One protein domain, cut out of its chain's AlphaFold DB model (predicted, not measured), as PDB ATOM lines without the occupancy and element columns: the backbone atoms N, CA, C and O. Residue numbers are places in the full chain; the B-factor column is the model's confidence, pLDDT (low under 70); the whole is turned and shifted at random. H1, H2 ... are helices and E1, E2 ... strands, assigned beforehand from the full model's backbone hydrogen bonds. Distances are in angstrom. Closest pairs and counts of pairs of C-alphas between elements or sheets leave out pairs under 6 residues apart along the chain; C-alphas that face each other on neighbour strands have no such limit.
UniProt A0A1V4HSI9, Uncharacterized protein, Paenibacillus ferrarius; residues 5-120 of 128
ATOM      1  N   GLU A   5     307.075 261.243 363.926       92.44
ATOM      2  CA  GLU A   5     307.270 261.256 365.365       92.44
ATOM      3  C   GLU A   5     306.036 260.664 366.029       92.44
ATOM      4  O   GLU A   5     304.910 260.893 365.591       92.44
ATOM      5  N   THR A   6     306.245 259.864 367.066       92.50
ATOM      6  CA  THR A   6     305.177 259.317 367.902       92.50
ATOM      7  C   THR A   6     305.404 259.759 369.330       92.50
ATOM      8  O   THR A   6     306.506 259.628 369.864       92.50
ATOM      9  N   LYS A   7     304.348 260.261 369.962       93.44
ATOM     10  CA  LYS A   7     304.390 260.814 371.310       93.44
ATOM     11  C   LYS A   7     303.231 260.279 372.126       93.44
ATOM     12  O   LYS A   7     302.106 260.175 371.646       93.44
ATOM     13  N   THR A   8     303.528 259.905 373.364       94.38
ATOM     14  CA  THR A   8     302.545 259.470 374.359       94.38
ATOM     15  C   THR A   8     302.668 260.363 375.582       94.38
ATOM     16  O   THR A   8     303.763 260.504 376.126       94.38
ATOM     17  N   VAL A   9     301.568 260.979 376.011       95.75
ATOM     18  CA  VAL A   9     301.555 262.031 377.039       95.75
ATOM     19  C   VAL A   9     300.353 261.931 377.969       95.75
ATOM     20  O   VAL A   9     299.300 261.412 377.596       95.75
ATOM     21  N   LEU A  10     300.499 262.511 379.162       96.00
ATOM     22  CA  LEU A  10     299.370 263.094 379.886       96.00
ATOM     23  C   LEU A  10     299.303 264.584 379.555       96.00
ATOM     24  O   LEU A  10     300.259 265.306 379.825       96.00
ATOM     25  N   ARG A  11     298.181 265.031 378.998       96.69
ATOM     26  CA  ARG A  11     297.972 266.396 378.514       96.69
ATOM     27  C   ARG A  11     296.824 267.071 379.248       96.69
ATOM     28  O   ARG A  11     295.797 266.439 379.485       96.69
ATOM     29  N   ALA A  12     296.965 268.356 379.545       97.25
ATOM     30  CA  ALA A  12     295.863 269.196 380.001       97.25
ATOM     31  C   ALA A  12     295.963 270.606 379.407       97.25
ATOM     32  O   ALA A  12     297.059 271.145 379.260       97.25
ATOM     33  N   GLU A  13     294.815 271.215 379.102       97.12
ATOM     34  CA  GLU A  13     294.746 272.635 378.741       97.12
ATOM     35  C   GLU A  13     294.986 273.517 379.971       97.12
ATOM     36  O   GLU A  13     294.441 273.274 381.054       97.12
ATOM     37  N   ILE A  14     295.731 274.603 379.778       95.81
ATOM     38  CA  ILE A  14     295.745 275.733 380.701       95.81
ATOM     39  C   ILE A  14     294.732 276.774 380.222       95.81
ATOM     40  O   ILE A  14     295.068 277.685 379.472       95.81
ATOM     41  N   GLU A  15     293.471 276.611 380.635       93.88
ATOM     42  CA  GLU A  15     292.346 277.456 380.198       93.88
ATOM     43  C   GLU A  15     292.583 278.956 380.441       93.88
ATOM     44  O   GLU A  15     292.162 279.788 379.639       93.88
ATOM     45  N   GLU A  16     293.300 279.313 381.510       93.56
ATOM     46  CA  GLU A  16     293.635 280.697 381.864       93.56
ATOM     47  C   GLU A  16     294.592 281.360 380.868       93.56
ATOM     48  O   GLU A  16     294.711 282.583 380.865       93.56
ATOM     49  N   LEU A  17     295.266 280.562 380.035       94.62
ATOM     50  CA  LEU A  17     296.150 281.023 378.969       94.62
ATOM     51  C   LEU A  17     295.473 281.009 377.591       94.62
ATOM     52  O   LEU A  17     296.133 281.205 376.569       94.62
ATOM     53  N   ARG A  18     294.168 280.747 377.500       92.75
ATOM     54  CA  ARG A  18     293.482 280.706 376.206       92.75
ATOM     55  C   ARG A  18     293.589 282.061 375.494       92.75
ATOM     56  O   ARG A  18     293.174 283.081 376.029       92.75
ATOM     57  N   SER A  19     294.067 282.056 374.244       89.25
ATOM     58  CA  SER A  19     294.355 283.263 373.442       89.25
ATOM     59  C   SER A  19     295.490 284.162 373.955       89.25
ATOM     60  O   SER A  19     295.739 285.210 373.351       89.25
ATOM     61  N   ASN A  20     296.202 283.768 375.015       92.12
ATOM     62  CA  ASN A  20     297.389 284.483 375.467       92.12
ATOM     63  C   ASN A  20     298.522 284.374 374.445       92.12
ATOM     64  O   ASN A  20     298.709 283.351 373.778       92.12
ATOM     65  N   LYS A  21     299.310 285.446 374.348       92.88
ATOM     66  CA  LYS A  21     300.501 285.476 373.488       92.88
ATOM     67  C   LYS A  21     301.660 284.719 374.138       92.88
ATOM     68  O   LYS A  21     301.691 284.551 375.356       92.88
ATOM     69  N   TYR A  22     302.662 284.359 373.333       93.56
ATOM     70  CA  TYR A  22     303.889 283.696 373.794       93.56
ATOM     71  C   TYR A  22     304.531 284.387 374.999       93.56
ATOM     72  O   TYR A  22     304.842 283.714 375.972       93.56
ATOM     73  N   ASN A  23     304.640 285.718 374.999       94.19
ATOM     74  CA  ASN A  23     305.195 286.455 376.136       94.19
ATOM     75  C   ASN A  23     304.448 286.215 377.460       94.19
ATOM     76  O   ASN A  23     305.063 286.042 378.508       94.19
ATOM     77  N   GLU A  24     303.117 286.183 377.425       94.69
ATOM     78  CA  GLU A  24     302.294 285.978 378.622       94.69
ATOM     79  C   GLU A  24     302.369 284.526 379.100       94.69
ATOM     80  O   GLU A  24     302.530 284.274 380.295       94.69
ATOM     81  N   ALA A  25     302.320 283.576 378.161       95.19
ATOM     82  CA  ALA A  25     302.488 282.159 378.451       95.19
ATOM     83  C   ALA A  25     303.878 281.870 379.040       95.19
ATOM     84  O   ALA A  25     303.987 281.200 380.065       95.19
ATOM     85  N   TYR A  26     304.938 282.441 378.462       94.56
ATOM     86  CA  TYR A  26     306.304 282.321 378.968       94.56
ATOM     87  C   TYR A  26     306.410 282.811 380.417       94.56
ATOM     88  O   TYR A  26     306.891 282.079 381.285       94.56
ATOM     89  N   MET A  27     305.900 284.013 380.710       93.44
ATOM     90  CA  MET A  27     305.909 284.560 382.071       93.44
ATOM     91  C   MET A  27     305.134 283.677 383.057       93.44
ATOM     92  O   MET A  27     305.583 283.480 384.188       93.44
ATOM     93  N   PHE A  28     304.007 283.102 382.629       94.81
ATOM     94  CA  PHE A  28     303.240 282.149 383.429       94.81
ATOM     95  C   PHE A  28     304.051 280.884 383.755       94.81
ATOM     96  O   PHE A  28     304.196 280.530 384.928       94.81
ATOM     97  N   PHE A  29     304.636 280.222 382.750       94.69
ATOM     98  CA  PHE A  29     305.409 278.991 382.959       94.69
ATOM     99  C   PHE A  29     306.675 279.233 383.785       94.69
ATOM    100  O   PHE A  29     306.997 278.443 384.676       94.69
ATOM    101  N   ARG A  30     307.349 280.365 383.568       92.56
ATOM    102  CA  ARG A  30     308.477 280.799 384.396       92.56
ATOM    103  C   ARG A  30     308.063 280.988 385.857       92.56
ATOM    104  O   ARG A  30     308.768 280.531 386.754       92.56
ATOM    105  N   GLY A  31     306.896 281.589 386.105       92.31
ATOM    106  CA  GLY A  31     306.315 281.730 387.445       92.31
ATOM    107  C   GLY A  31     306.038 280.391 388.142       92.31
ATOM    108  O   GLY A  31     306.165 280.295 389.360       92.31
ATOM    109  N   LEU A  32     305.748 279.337 387.374       91.94
ATOM    110  CA  LEU A  32     305.598 277.959 387.864       91.94
ATOM    111  C   LEU A  32     306.931 277.207 388.028       91.94
ATOM    112  O   LEU A  32     306.928 275.994 388.270       91.94
ATOM    113  N   GLY A  33     308.069 277.887 387.873       91.00
ATOM    114  CA  GLY A  33     309.401 277.314 388.053       91.00
ATOM    115  C   GLY A  33     309.832 276.375 386.927       91.00
ATOM    116  O   GLY A  33     310.588 275.437 387.177       91.00
ATOM    117  N   PHE A  34     309.331 276.561 385.702       92.06
ATOM    118  CA  PHE A  34     309.934 275.901 384.543       92.06
ATOM    119  C   PHE A  34     311.369 276.397 384.341       92.06
ATOM    120  O   PHE A  34     311.695 277.544 384.646       92.06
ATOM    121  N   ARG A  35     312.229 275.512 383.826       90.81
ATOM    122  CA  ARG A  35     313.575 275.889 383.378       90.81
ATOM    123  C   ARG A  35     313.495 276.889 382.221       90.81
ATOM    124  O   ARG A  35     312.428 277.078 381.634       90.81
ATOM    125  N   GLU A  36     314.627 277.487 381.865       91.12
ATOM    126  CA  GLU A  36     314.689 278.269 380.631       91.12
ATOM    127  C   GLU A  36     314.420 277.359 379.409       91.12
ATOM    128  O   GLU A  36     314.818 276.180 379.429       91.12
ATOM    129  N   PRO A  37     313.712 277.873 378.384       92.56
ATOM    130  CA  PRO A  37     313.496 277.176 377.121       92.56
ATOM    131  C   PRO A  37     314.817 276.740 376.482       92.56
ATOM    132  O   PRO A  37     315.856 277.369 376.680       92.56
ATOM    133  N   ASP A  38     314.778 275.653 375.713       93.38
ATOM    134  CA  ASP A  38     315.936 275.230 374.917       93.38
ATOM    135  C   ASP A  38     316.172 276.176 373.734       93.38
ATOM    136  O   ASP A  38     317.310 276.340 373.299       93.38
ATOM    137  N   ASP A  39     315.100 276.799 373.245       92.31
ATOM    138  CA  ASP A  39     315.145 277.837 372.227       92.31
ATOM    139  C   ASP A  39     314.119 278.928 372.562       92.31
ATOM    140  O   ASP A  39     313.007 278.640 373.017       92.31
ATOM    141  N   ILE A  40     314.515 280.183 372.401       92.25
ATOM    142  CA  ILE A  40     313.704 281.355 372.717       92.25
ATOM    143  C   ILE A  40     314.042 282.457 371.722       92.25
ATOM    144  O   ILE A  40     315.203 282.834 371.569       92.25
ATOM    145  N   ASP A  41     313.012 282.972 371.061       92.62
ATOM    146  CA  ASP A  41     313.127 284.102 370.150       92.62
ATOM    147  C   ASP A  41     312.403 285.314 370.734       92.62
ATOM    148  O   ASP A  41     311.284 285.222 371.259       92.62
ATOM    149  N   GLY A  42     313.072 286.457 370.679       86.62
ATOM    150  CA  GLY A  42     312.628 287.682 371.315       86.62
ATOM    151  C   GLY A  42     313.774 288.602 371.721       86.62
ATOM    152  O   GLY A  42     314.937 288.420 371.364       86.62
ATOM    153  N   ASN A  43     313.423 289.621 372.493       83.75
ATOM    154  CA  ASN A  43     314.358 290.552 373.117       83.75
ATOM    155  C   ASN A  43     314.122 290.574 374.638       83.75
ATOM    156  O   ASN A  43     313.224 289.902 375.141       83.75
ATOM    157  N   ASP A  44     314.903 291.374 375.364       70.00
ATOM    158  CA  ASP A  44     314.821 291.476 376.829       70.00
ATOM    159  C   ASP A  44     313.421 291.870 377.360       70.00
ATOM    160  O   ASP A  44     313.116 291.631 378.530       70.00
ATOM    161  N   GLU A  45     312.560 292.463 376.523       76.62
ATOM    162  CA  GLU A  45     311.232 292.966 376.894       76.62
ATOM    163  C   GLU A  45     310.067 292.111 376.359       76.62
ATOM    164  O   GLU A  45     308.941 292.225 376.856       76.62
ATOM    165  N   SER A  46     310.301 291.255 375.359       87.62
ATOM    166  CA  SER A  46     309.242 290.483 374.706       87.62
ATOM    167  C   SER A  46     309.722 289.145 374.158       87.62
ATOM    168  O   SER A  46     310.623 289.105 373.323       87.62
ATOM    169  N   VAL A  47     309.028 288.073 374.545       90.75
ATOM    170  CA  VAL A  47     309.169 286.743 373.940       90.75
ATOM    171  C   VAL A  47     308.167 286.585 372.799       90.75
ATOM    172  O   VAL A  47     306.949 286.651 373.009       90.75
ATOM    173  N   GLU A  48     308.681 286.377 371.591       91.56
ATOM    174  CA  GLU A  48     307.886 286.144 370.382       91.56
ATOM    175  C   GLU A  48     307.579 284.659 370.200       91.56
ATOM    176  O   GLU A  48     306.479 284.307 369.770       91.56
ATOM    177  N   TRP A  49     308.515 283.796 370.595       92.56
ATOM    178  CA  TRP A  49     308.377 282.350 370.542       92.56
ATOM    179  C   TRP A  49     309.314 281.680 371.552       92.56
ATOM    180  O   TRP A  49     310.369 282.213 371.888       92.56
ATOM    181  N   PHE A  50     308.935 280.508 372.052       93.62
ATOM    182  CA  PHE A  50     309.812 279.690 372.883       93.62
ATOM    183  C   PHE A  50     309.489 278.210 372.714       93.62
ATOM    184  O   PHE A  50     308.348 277.838 372.429       93.62
ATOM    185  N   TYR A  51     310.491 277.368 372.942       91.31
ATOM    186  CA  TYR A  51     310.384 275.928 372.798       91.31
ATOM    187  C   TYR A  51     311.177 275.183 373.864       91.31
ATOM    188  O   TYR A  51     312.305 275.529 374.220       91.31
ATOM    189  N   TYR A  52     310.570 274.106 374.345       91.19
ATOM    190  CA  TYR A  52     311.194 273.152 375.241       91.19
ATOM    191  C   TYR A  52     311.421 271.861 374.478       91.19
ATOM    192  O   TYR A  52     310.475 271.248 373.987       91.19
ATOM    193  N   LYS A  53     312.678 271.425 374.414       88.31
ATOM    194  CA  LYS A  53     313.011 270.118 373.872       88.31
ATOM    195  C   LYS A  53     312.339 269.057 374.724       88.31
ATOM    196  O   LYS A  53     312.611 268.930 375.918       88.31
ATOM    197  N   GLU A  54     311.503 268.274 374.073       87.88
ATOM    198  CA  GLU A  54     310.708 267.250 374.724       87.88
ATOM    199  C   GLU A  54     311.586 266.069 375.113       87.88
ATOM    200  O   GLU A  54     312.379 265.554 374.322       87.88
ATOM    201  N   LYS A  55     311.466 265.654 376.371       87.75
ATOM    202  CA  LYS A  55     312.185 264.506 376.908       87.75
ATOM    203  C   LYS A  55     311.240 263.682 377.745       87.75
ATOM    204  O   LYS A  55     310.447 264.209 378.520       87.75
ATOM    205  N   VAL A  56     311.373 262.372 377.610       91.56
ATOM    206  CA  VAL A  56     310.613 261.404 378.389       91.56
ATOM    207  C   VAL A  56     310.810 261.664 379.888       91.56
ATOM    208  O   VAL A  56     311.936 261.727 380.378       91.56
ATOM    209  N   GLY A  57     309.702 261.831 380.604       90.75
ATOM    210  CA  GLY A  57     309.637 262.163 382.026       90.75
ATOM    211  C   GLY A  57     309.567 263.658 382.339       90.75
ATOM    212  O   GLY A  57     309.318 264.005 383.495       90.75
ATOM    213  N   GLU A  58     309.756 264.544 381.357       92.44
ATOM    214  CA  GLU A  58     309.636 265.989 381.560       92.44
ATOM    215  C   GLU A  58     308.195 266.476 381.370       92.44
ATOM    216  O   GLU A  58     307.419 265.937 380.575       92.44
ATOM    217  N   VAL A  59     307.859 267.528 382.121       94.88
ATOM    218  CA  VAL A  59     306.657 268.328 381.895       94.88
ATOM    219  C   VAL A  59     307.048 269.515 381.027       94.88
ATOM    220  O   VAL A  59     307.937 270.272 381.420       94.88
ATOM    221  N   VAL A  60     306.389 269.692 379.886       95.56
ATOM    222  CA  VAL A  60     306.689 270.752 378.914       95.56
ATOM    223  C   VAL A  60     305.426 271.536 378.544       95.56
ATOM    224  O   VAL A  60     304.347 270.943 378.465       95.56
ATOM    225  N   PRO A  61     305.516 272.860 378.334       95.75
ATOM    226  CA  PRO A  61     304.438 273.632 377.735       95.75
ATOM    227  C   PRO A  61     304.201 273.203 376.290       95.75
ATOM    228  O   PRO A  61     305.157 272.949 375.561       95.75
ATOM    229  N   VAL A  62     302.942 273.198 375.866       95.25
ATOM    230  CA  VAL A  62     302.554 272.939 374.475       95.25
ATOM    231  C   VAL A  62     301.534 273.967 374.002       95.25
ATOM    232  O   VAL A  62     300.741 274.480 374.798       95.25
ATOM    233  N   TYR A  63     301.565 274.271 372.706       95.00
ATOM    234  CA  TYR A  63     300.696 275.265 372.085       95.00
ATOM    235  C   TYR A  63     300.018 274.694 370.846       95.00
ATOM    236  O   TYR A  63     300.684 274.314 369.889       95.00
ATOM    237  N   ASP A  64     298.693 274.663 370.877       93.56
ATOM    238  CA  ASP A  64     297.851 274.354 369.728       93.56
ATOM    239  C   ASP A  64     297.755 275.596 368.832       93.56
ATOM    240  O   ASP A  64     297.147 276.605 369.210       93.56
ATOM    241  N   TYR A  65     298.373 275.519 367.653       89.25
ATOM    242  CA  TYR A  65     298.411 276.608 366.679       89.25
ATOM    243  C   TYR A  65     297.055 276.864 366.011       89.25
ATOM    244  O   TYR A  65     296.743 278.024 365.716       89.25
ATOM    245  N   ASP A  66     296.248 275.819 365.813       88.62
ATOM    246  CA  ASP A  66     294.960 275.902 365.124       88.62
ATOM    247  C   ASP A  66     293.927 276.605 366.011       88.62
ATOM    248  O   ASP A  66     293.257 277.552 365.581       88.62
ATOM    249  N   GLU A  67     293.833 276.195 367.278       91.00
ATOM    250  CA  GLU A  67     292.860 276.752 368.223       91.00
ATOM    251  C   GLU A  67     293.418 277.878 369.106       91.00
ATOM    252  O   GLU A  67     292.658 278.531 369.830       91.00
ATOM    253  N   LYS A  68     294.727 278.151 369.037       92.38
ATOM    254  CA  LYS A  68     295.435 279.155 369.853       92.38
ATOM    255  C   LYS A  68     295.279 278.913 371.354       92.38
ATOM    256  O   LYS A  68     294.944 279.821 372.131       92.38
ATOM    257  N   ARG A  69     295.492 277.662 371.762       95.31
ATOM    258  CA  ARG A  69     295.329 277.186 373.144       95.31
ATOM    259  C   ARG A  69     296.665 276.723 373.704       95.31
ATOM    260  O   ARG A  69     297.461 276.103 373.009       95.31
ATOM    261  N   TRP A  70     296.886 277.004 374.981       96.44
ATOM    262  CA  TRP A  70     298.066 276.557 375.711       96.44
ATOM    263  C   TRP A  70     297.721 275.387 376.617       96.44
ATOM    264  O   TRP A  70     296.624 275.302 377.171       96.44
ATOM    265  N   GLY A  71     298.691 274.514 376.827       96.44
ATOM    266  CA  GLY A  71     298.580 273.432 377.783       96.44
ATOM    267  C   GLY A  71     299.932 272.924 378.227       96.44
ATOM    268  O   GLY A  71     300.963 273.561 378.002       96.44
ATOM    269  N   VAL A  72     299.912 271.768 378.879       96.69
ATOM    270  CA  VAL A  72     301.128 271.078 379.301       96.69
ATOM    271  C   VAL A  72     301.029 269.609 378.965       96.69
ATOM    272  O   VAL A  72     299.959 269.010 379.095       96.69
ATOM    273  N   ASP A  73     302.179 269.044 378.636       96.81
ATOM    274  CA  ASP A  73     302.381 267.615 378.495       96.81
ATOM    275  C   ASP A  73     303.317 267.121 379.583       96.81
ATOM    276  O   ASP A  73     304.380 267.695 379.786       96.81
ATOM    277  N   LEU A  74     302.973 266.010 380.225       96.06
ATOM    278  CA  LEU A  74     303.965 265.103 380.793       96.06
ATOM    279  C   LEU A  74     304.296 264.051 379.732       96.06
ATOM    280  O   LEU A  74     303.443 263.226 379.392       96.06
ATOM    281  N   VAL A  75     305.529 264.069 379.226       95.00
ATOM    282  CA  VAL A  75     305.991 263.160 378.168       95.00
ATOM    283  C   VAL A  75     306.246 261.776 378.747       95.00
ATOM    284  O   VAL A  75     307.180 261.567 379.515       95.00
ATOM    285  N   LEU A  76     305.417 260.804 378.377       94.88
ATOM    286  CA  LEU A  76     305.539 259.414 378.821       94.88
ATOM    287  C   LEU A  76     306.315 258.557 377.823       94.88
ATOM    288  O   LEU A  76     306.945 257.576 378.210       94.88
ATOM    289  N   GLY A  77     306.287 258.930 376.549       94.00
ATOM    290  CA  GLY A  77     307.088 258.294 375.518       94.00
ATOM    291  C   GLY A  77     307.248 259.181 374.296       94.00
ATOM    292  O   GLY A  77     306.344 259.949 373.965       94.00
ATOM    293  N   HIS A  78     308.398 259.059 373.642       92.31
ATOM    294  CA  HIS A  78     308.729 259.749 372.399       92.31
ATOM    295  C   HIS A  78     309.596 258.830 371.535       92.31
ATOM    296  O   HIS A  78     310.489 258.139 372.037       92.31
ATOM    297  N   SER A  79     309.289 258.768 370.246       90.81
ATOM    298  CA  SER A  79     310.040 257.984 369.269       90.81
ATOM    299  C   SER A  79     309.971 258.636 367.897       90.81
ATOM    300  O   SER A  79     308.966 259.259 367.555       90.81
ATOM    301  N   THR A  80     310.993 258.417 367.078       89.56
ATOM    302  CA  THR A  80     311.033 258.892 365.689       89.56
ATOM    303  C   THR A  80     311.357 257.731 364.753       89.56
ATOM    304  O   THR A  80     311.793 256.680 365.212       89.56
ATOM    305  N   ASP A  81     311.216 257.915 363.440       85.38
ATOM    306  CA  ASP A  81     311.653 256.901 362.460       85.38
ATOM    307  C   ASP A  81     313.164 256.561 362.549       85.38
ATOM    308  O   ASP A  81     313.604 255.560 361.984       85.38
ATOM    309  N   TYR A  82     313.969 257.396 363.222       81.06
ATOM    310  CA  TYR A  82     315.431 257.280 363.290       81.06
ATOM    311  C   TYR A  82     315.984 256.942 364.679       81.06
ATOM    312  O   TYR A  82     317.189 256.715 364.792       81.06
ATOM    313  N   ASP A  83     315.152 256.945 365.720       77.19
ATOM    314  CA  ASP A  83     315.579 256.740 367.107       77.19
ATOM    315  C   ASP A  83     314.666 255.732 367.803       77.19
ATOM    316  O   ASP A  83     313.452 255.712 367.578       77.19
ATOM    317  N   ASP A  84     315.261 254.898 368.652       69.19
ATOM    318  CA  ASP A  84     314.544 253.858 369.375       69.19
ATOM    319  C   ASP A  84     313.494 254.477 370.307       69.19
ATOM    320  O   ASP A  84     313.643 255.587 370.828       69.19
ATOM    321  N   SER A  85     312.394 253.748 370.530       66.44
ATOM    322  CA  SER A  85     311.315 254.252 371.374       66.44
ATOM    323  C   SER A  85     311.786 254.400 372.816       66.44
ATOM    324  O   SER A  85     312.027 253.405 373.507       66.44
ATOM    325  N   HIS A  86     311.840 255.635 373.299       77.38
ATOM    326  CA  HIS A  86     312.041 255.904 374.710       77.38
ATOM    327  C   HIS A  86     310.656 256.020 375.342       77.38
ATOM    328  O   HIS A  86     309.859 256.879 374.971       77.38
ATOM    329  N   SER A  87     310.331 255.119 376.267       81.25
ATOM    330  CA  SER A  87     309.051 255.136 376.978       81.25
ATOM    331  C   SER A  87     309.235 254.810 378.452       81.25
ATOM    332  O   SER A  87     310.115 254.039 378.839       81.25
ATOM    333  N   ILE A  88     308.394 255.414 379.285       78.81
ATOM    334  CA  ILE A  88     308.275 255.068 380.695       78.81
ATOM    335  C   ILE A  88     307.269 253.929 380.791       78.81
ATOM    336  O   ILE A  88     306.085 254.099 380.502       78.81
ATOM    337  N   SER A  89     307.739 252.768 381.243       83.50
ATOM    338  CA  SER A  89     306.842 251.722 381.721       83.50
ATOM    339  C   SER A  89     306.194 252.211 383.012       83.50
ATOM    340  O   SER A  89     306.888 252.439 384.003       83.50
ATOM    341  N   THR A  90     304.882 252.424 382.985       84.00
ATOM    342  CA  THR A  90     304.132 252.931 384.130       84.00
ATOM    343  C   THR A  90     302.816 252.186 384.284       84.00
ATOM    344  O   THR A  90     302.153 251.814 383.315       84.00
ATOM    345  N   THR A  91     302.446 251.939 385.528       91.44
ATOM    346  CA  THR A  91     301.158 251.368 385.904       91.44
ATOM    347  C   THR A  91     300.083 252.452 385.969       91.44
ATOM    348  O   THR A  91     300.366 253.638 386.128       91.44
ATOM    349  N   LEU A  92     298.811 252.047 385.937       91.94
ATOM    350  CA  LEU A  92     297.693 252.977 386.146       91.94
ATOM    351  C   LEU A  92     297.775 253.706 387.498       91.94
ATOM    352  O   LEU A  92     297.381 254.864 387.602       91.94
ATOM    353  N   GLN A  93     298.301 253.043 388.533       94.12
ATOM    354  CA  GLN A  93     298.469 253.649 389.852       94.12
ATOM    355  C   GLN A  93     299.534 254.751 389.837       94.12
ATOM    356  O   GLN A  93     299.321 255.819 390.406       94.12
ATOM    357  N   GLU A  94     300.663 254.519 389.171       92.75
ATOM    358  CA  GLU A  94     301.721 255.522 389.021       92.75
ATOM    359  C   GLU A  94     301.262 256.705 388.164       92.75
ATOM    360  O   GLU A  94     301.546 257.849 388.515       92.75
ATOM    361  N   LEU A  95     300.472 256.463 387.111       92.69
ATOM    362  CA  LEU A  95     299.826 257.534 386.347       92.69
ATOM    363  C   LEU A  95     298.915 258.390 387.230       92.69
ATOM    364  O   LEU A  95     298.963 259.614 387.144       92.69
ATOM    365  N   GLN A  96     298.130 257.777 388.118       94.00
ATOM    366  CA  GLN A  96     297.285 258.528 389.047       94.00
ATOM    367  C   GLN A  96     298.113 259.387 390.014       94.00
ATOM    368  O   GLN A  96     297.738 260.523 390.296       94.00
ATOM    369  N   ILE A  97     299.245 258.871 390.503       94.56
ATOM    370  CA  ILE A  97     300.173 259.643 391.343       94.56
ATOM    371  C   ILE A  97     300.700 260.851 390.562       94.56
ATOM    372  O   ILE A  97     300.650 261.969 391.069       94.56
ATOM    373  N   LYS A  98     301.116 260.654 389.305       94.19
ATOM    374  CA  LYS A  98     301.583 261.739 388.431       94.19
ATOM    375  C   LYS A  98     300.499 262.785 388.174       94.19
ATOM    376  O   LYS A  98     300.779 263.974 388.258       94.19
ATOM    377  N   ILE A  99     299.258 262.368 387.923       95.56
ATOM    378  CA  ILE A  99     298.120 263.285 387.760       95.56
ATOM    379  C   ILE A  99     297.903 264.124 389.023       95.56
ATOM    380  O   ILE A  99     297.636 265.320 388.916       95.56
ATOM    381  N   ASN A 100     298.041 263.533 390.211       95.38
ATOM    382  CA  ASN A 100     297.901 264.267 391.468       95.38
ATOM    383  C   ASN A 100     299.026 265.302 391.638       95.38
ATOM    384  O   ASN A 100     298.729 266.465 391.889       95.38
ATOM    385  N   GLU A 101     300.290 264.914 391.414       94.25
ATOM    386  CA  GLU A 101     301.450 265.828 391.446       94.25
ATOM    387  C   GLU A 101     301.267 267.004 390.471       94.25
ATOM    388  O   GLU A 101     301.509 268.167 390.799       94.25
ATOM    389  N   LEU A 102     300.797 266.713 389.256       94.81
ATOM    390  CA  LEU A 102     300.520 267.735 388.255       94.81
ATOM    391  C   LEU A 102     299.336 268.622 388.659       94.81
ATOM    392  O   LEU A 102     299.370 269.828 388.429       94.81
ATOM    393  N   SER A 103     298.308 268.061 389.291       93.69
ATOM    394  CA  SER A 103     297.141 268.822 389.747       93.69
ATOM    395  C   SER A 103     297.462 269.744 390.925       93.69
ATOM    396  O   SER A 103     296.861 270.808 391.047       93.69
ATOM    397  N   GLU A 104     298.435 269.392 391.766       93.31
ATOM    398  CA  GLU A 104     298.968 270.301 392.788       93.31
ATOM    399  C   GLU A 104     299.703 271.491 392.154       93.31
ATOM    400  O   GLU A 104     299.577 272.619 392.628       93.31
ATOM    401  N   ARG A 105     300.440 271.255 391.060       92.25
ATOM    402  CA  ARG A 105     301.236 272.289 390.382       92.25
ATOM    403  C   ARG A 105     300.417 273.195 389.461       92.25
ATOM    404  O   ARG A 105     300.666 274.395 389.415       92.25
ATOM    405  N   PHE A 106     299.479 272.628 388.707       92.38
ATOM    406  CA  PHE A 106     298.725 273.333 387.664       92.38
ATOM    407  C   PHE A 106     297.255 273.559 388.024       92.38
ATOM    408  O   PHE A 106     296.535 274.173 387.239       92.38
ATOM    409  N   GLY A 107     296.805 273.091 389.188       90.94
ATOM    410  CA  GLY A 107     295.393 273.037 389.552       90.94
ATOM    411  C   GLY A 107     294.712 271.768 389.034       90.94
ATOM    412  O   GLY A 107     295.232 271.057 388.173       90.94
ATOM    413  N   ASN A 108     293.528 271.472 389.571       90.00
ATOM    414  CA  ASN A 108     292.761 270.302 389.156       90.00
ATOM    415  C   ASN A 108     292.224 270.506 387.731       90.00
ATOM    416  O   ASN A 108     291.351 271.346 387.512       90.00
ATOM    417  N   ARG A 109     292.765 269.750 386.775       91.44
ATOM    418  CA  ARG A 109     292.478 269.871 385.339       91.44
ATOM    419  C   ARG A 109     292.029 268.540 384.753       91.44
ATOM    420  O   ARG A 109     292.250 267.479 385.333       91.44
ATOM    421  N   ASN A 110     291.411 268.598 383.577       93.44
ATOM    422  CA  ASN A 110     291.015 267.404 382.841       93.44
ATOM    423  C   ASN A 110     292.218 266.797 382.102       93.44
ATOM    424  O   ASN A 110     292.467 267.114 380.940       93.44
ATOM    425  N   TRP A 111     292.975 265.951 382.795       94.44
ATOM    426  CA  TRP A 111     294.130 265.259 382.228       94.44
ATOM    427  C   TRP A 111     293.698 264.150 381.270       94.44
ATOM    428  O   TRP A 111     293.008 263.206 381.660       94.44
ATOM    429  N   LYS A 112     294.147 264.234 380.019       95.00
ATOM    430  CA  LYS A 112     293.925 263.225 378.984       95.00
ATOM    431  C   LYS A 112     295.198 262.434 378.737       95.00
ATOM    432  O   LYS A 112     296.269 263.005 378.561       95.00
ATOM    433  N   PHE A 113     295.073 261.113 378.679       93.81
ATOM    434  CA  PHE A 113     296.126 260.248 378.161       93.81
ATOM    435  C   PHE A 113     295.996 260.172 376.641       93.81
ATOM    436  O   PHE A 113     294.966 259.723 376.136       93.81
ATOM    437  N   VAL A 114     297.017 260.627 375.918       93.81
ATOM    438  CA  VAL A 114     296.988 260.725 374.455       93.81
ATOM    439  C   VAL A 114     298.233 260.060 373.881       93.81
ATOM    440  O   VAL A 114     299.334 260.268 374.383       93.81
ATOM    441  N   SER A 115     298.059 259.265 372.826       93.00
ATOM    442  CA  SER A 115     299.146 258.694 372.030       93.00
ATOM    443  C   SER A 115     298.840 258.926 370.556       93.00
ATOM    444  O   SER A 115     297.737 258.610 370.105       93.00
ATOM    445  N   TYR A 116     299.767 259.539 369.829       93.69
ATOM    446  CA  TYR A 116     299.569 259.933 368.435       93.69
ATOM    447  C   TYR A 116     300.892 259.952 367.675       93.69
ATOM    448  O   TYR A 116     301.969 260.060 368.263       93.69
ATOM    449  N   THR A 117     300.778 259.863 366.352       93.88
ATOM    450  CA  THR A 117     301.891 259.924 365.404       93.88
ATOM    451  C   THR A 117     301.621 261.035 364.400       93.88
ATOM    452  O   THR A 117     300.499 261.147 363.902       93.88
ATOM    453  N   TRP A 118     302.629 261.841 364.080       94.25
ATOM    454  CA  TRP A 118     302.540 262.882 363.058       94.25
ATOM    455  C   TRP A 118     303.854 263.016 362.299       94.25
ATOM    456  O   TRP A 118     304.894 262.533 362.736       94.25
ATOM    457  N   TYR A 119     303.807 263.673 361.145       93.25
ATOM    458  CA  TYR A 119     305.003 264.031 360.397       93.25
ATOM    459  C   TYR A 119     305.519 265.384 360.892       93.25
ATOM    460  O   TYR A 119     304.818 266.381 360.750       93.25
ATOM    461  N   ASN A 120     306.742 265.450 361.424       89.44
ATOM    462  CA  ASN A 120     307.297 266.678 362.021       89.44
ATOM    463  C   ASN A 120     307.635 267.793 361.011       89.44
ATOM    464  O   ASN A 120     308.087 268.868 361.392       89.44
TER     465      ASN A 120
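This is residues 5 to 120 of the 128 residues of an uncharacterized protein of Paenibacillus ferrarius (UniProt A0A1V4HSI9). A strongly twisted antiparallel sheet of five strands is folded through a sharp bend, with the long helix H2 packed over E1 and E5. At one end of the longest axis the short helix H1 packs on E3 of the hairpin E2 and E3, and it also lies over E4 of the large sheet, running along it. The printed part has 116 residues, with elements in the order E1 H1 E2 E3 E4 E5 E6 H2 E7; the class is mixed, helices and strands. It is compact, with a radius of gyration of the C-alphas of 14.5 A, and spans 43 by 35 by 26 A.

E1, residues 5 to 13, begins at C-alpha 5 (307.270, 261.256, 365.365), is 21.6 A long and bends by 74 degrees at residue 10. H1 is residues 22 to 31, 14.0 A. E2, residues 39 to 43, and E3, residues 46 to 51, form a hairpin. E4 is residues 59 to 64, 16.2 A. E5, residues 69 to 80, is 25.2 A long and bends by 90 degrees at residue 76. E6 is residues 83 to 87. H2, residues 92 to 106, is 20.4 A long and begins at C-alpha 92 (297.693, 252.977, 386.146). E7, residues 112 to 119, is 21.7 A long and ends at C-alpha 119 (305.003, 264.031, 360.397).

In the branched sheet E5 has three neighbours: E1 on one side, and E4, beside residues 69 to 74, and E6, beside residues 77 to 80, on the other side. E4, E5 and E6 form a meander, each strand the antiparallel neighbour of the one before. N 8 and O 77 of E1 and E5 are 2.9 A apart, N 60 and O 73 of E4 and E5 2.8 A, and N 78 and O 86 of E5 and E6 2.9 A, each within hydrogen-bond range. E7 is antiparallel to E1, with N 7 and O 116 2.9 A apart. H2 is on this sheet at a height of 10.0 A, slantwise to the strands, at 34 degrees to E5 on the local plane. Its closest C-alphas to E1 are those of Ile 99 and Leu 10, 8.0 A apart. H1 and E3 have 10 pairs of C-alphas within 8 A, the closest those of Asn 23 and Val 47, 4.5 A apart. E2 and E3 are antiparallel, with N 41 and O 49 2.9 A apart. H1 and H2 are apart. In H1 and H2 every O i to N i+4 pair is within hydrogen-bond range.

The C-alphas farthest apart are those of Glu 45 and Thr 91, 43.7 A. The printed part has no cut, and no link is long. Mean pLDDT of the printed part is 91.4; residues 84 to 85 are under 70.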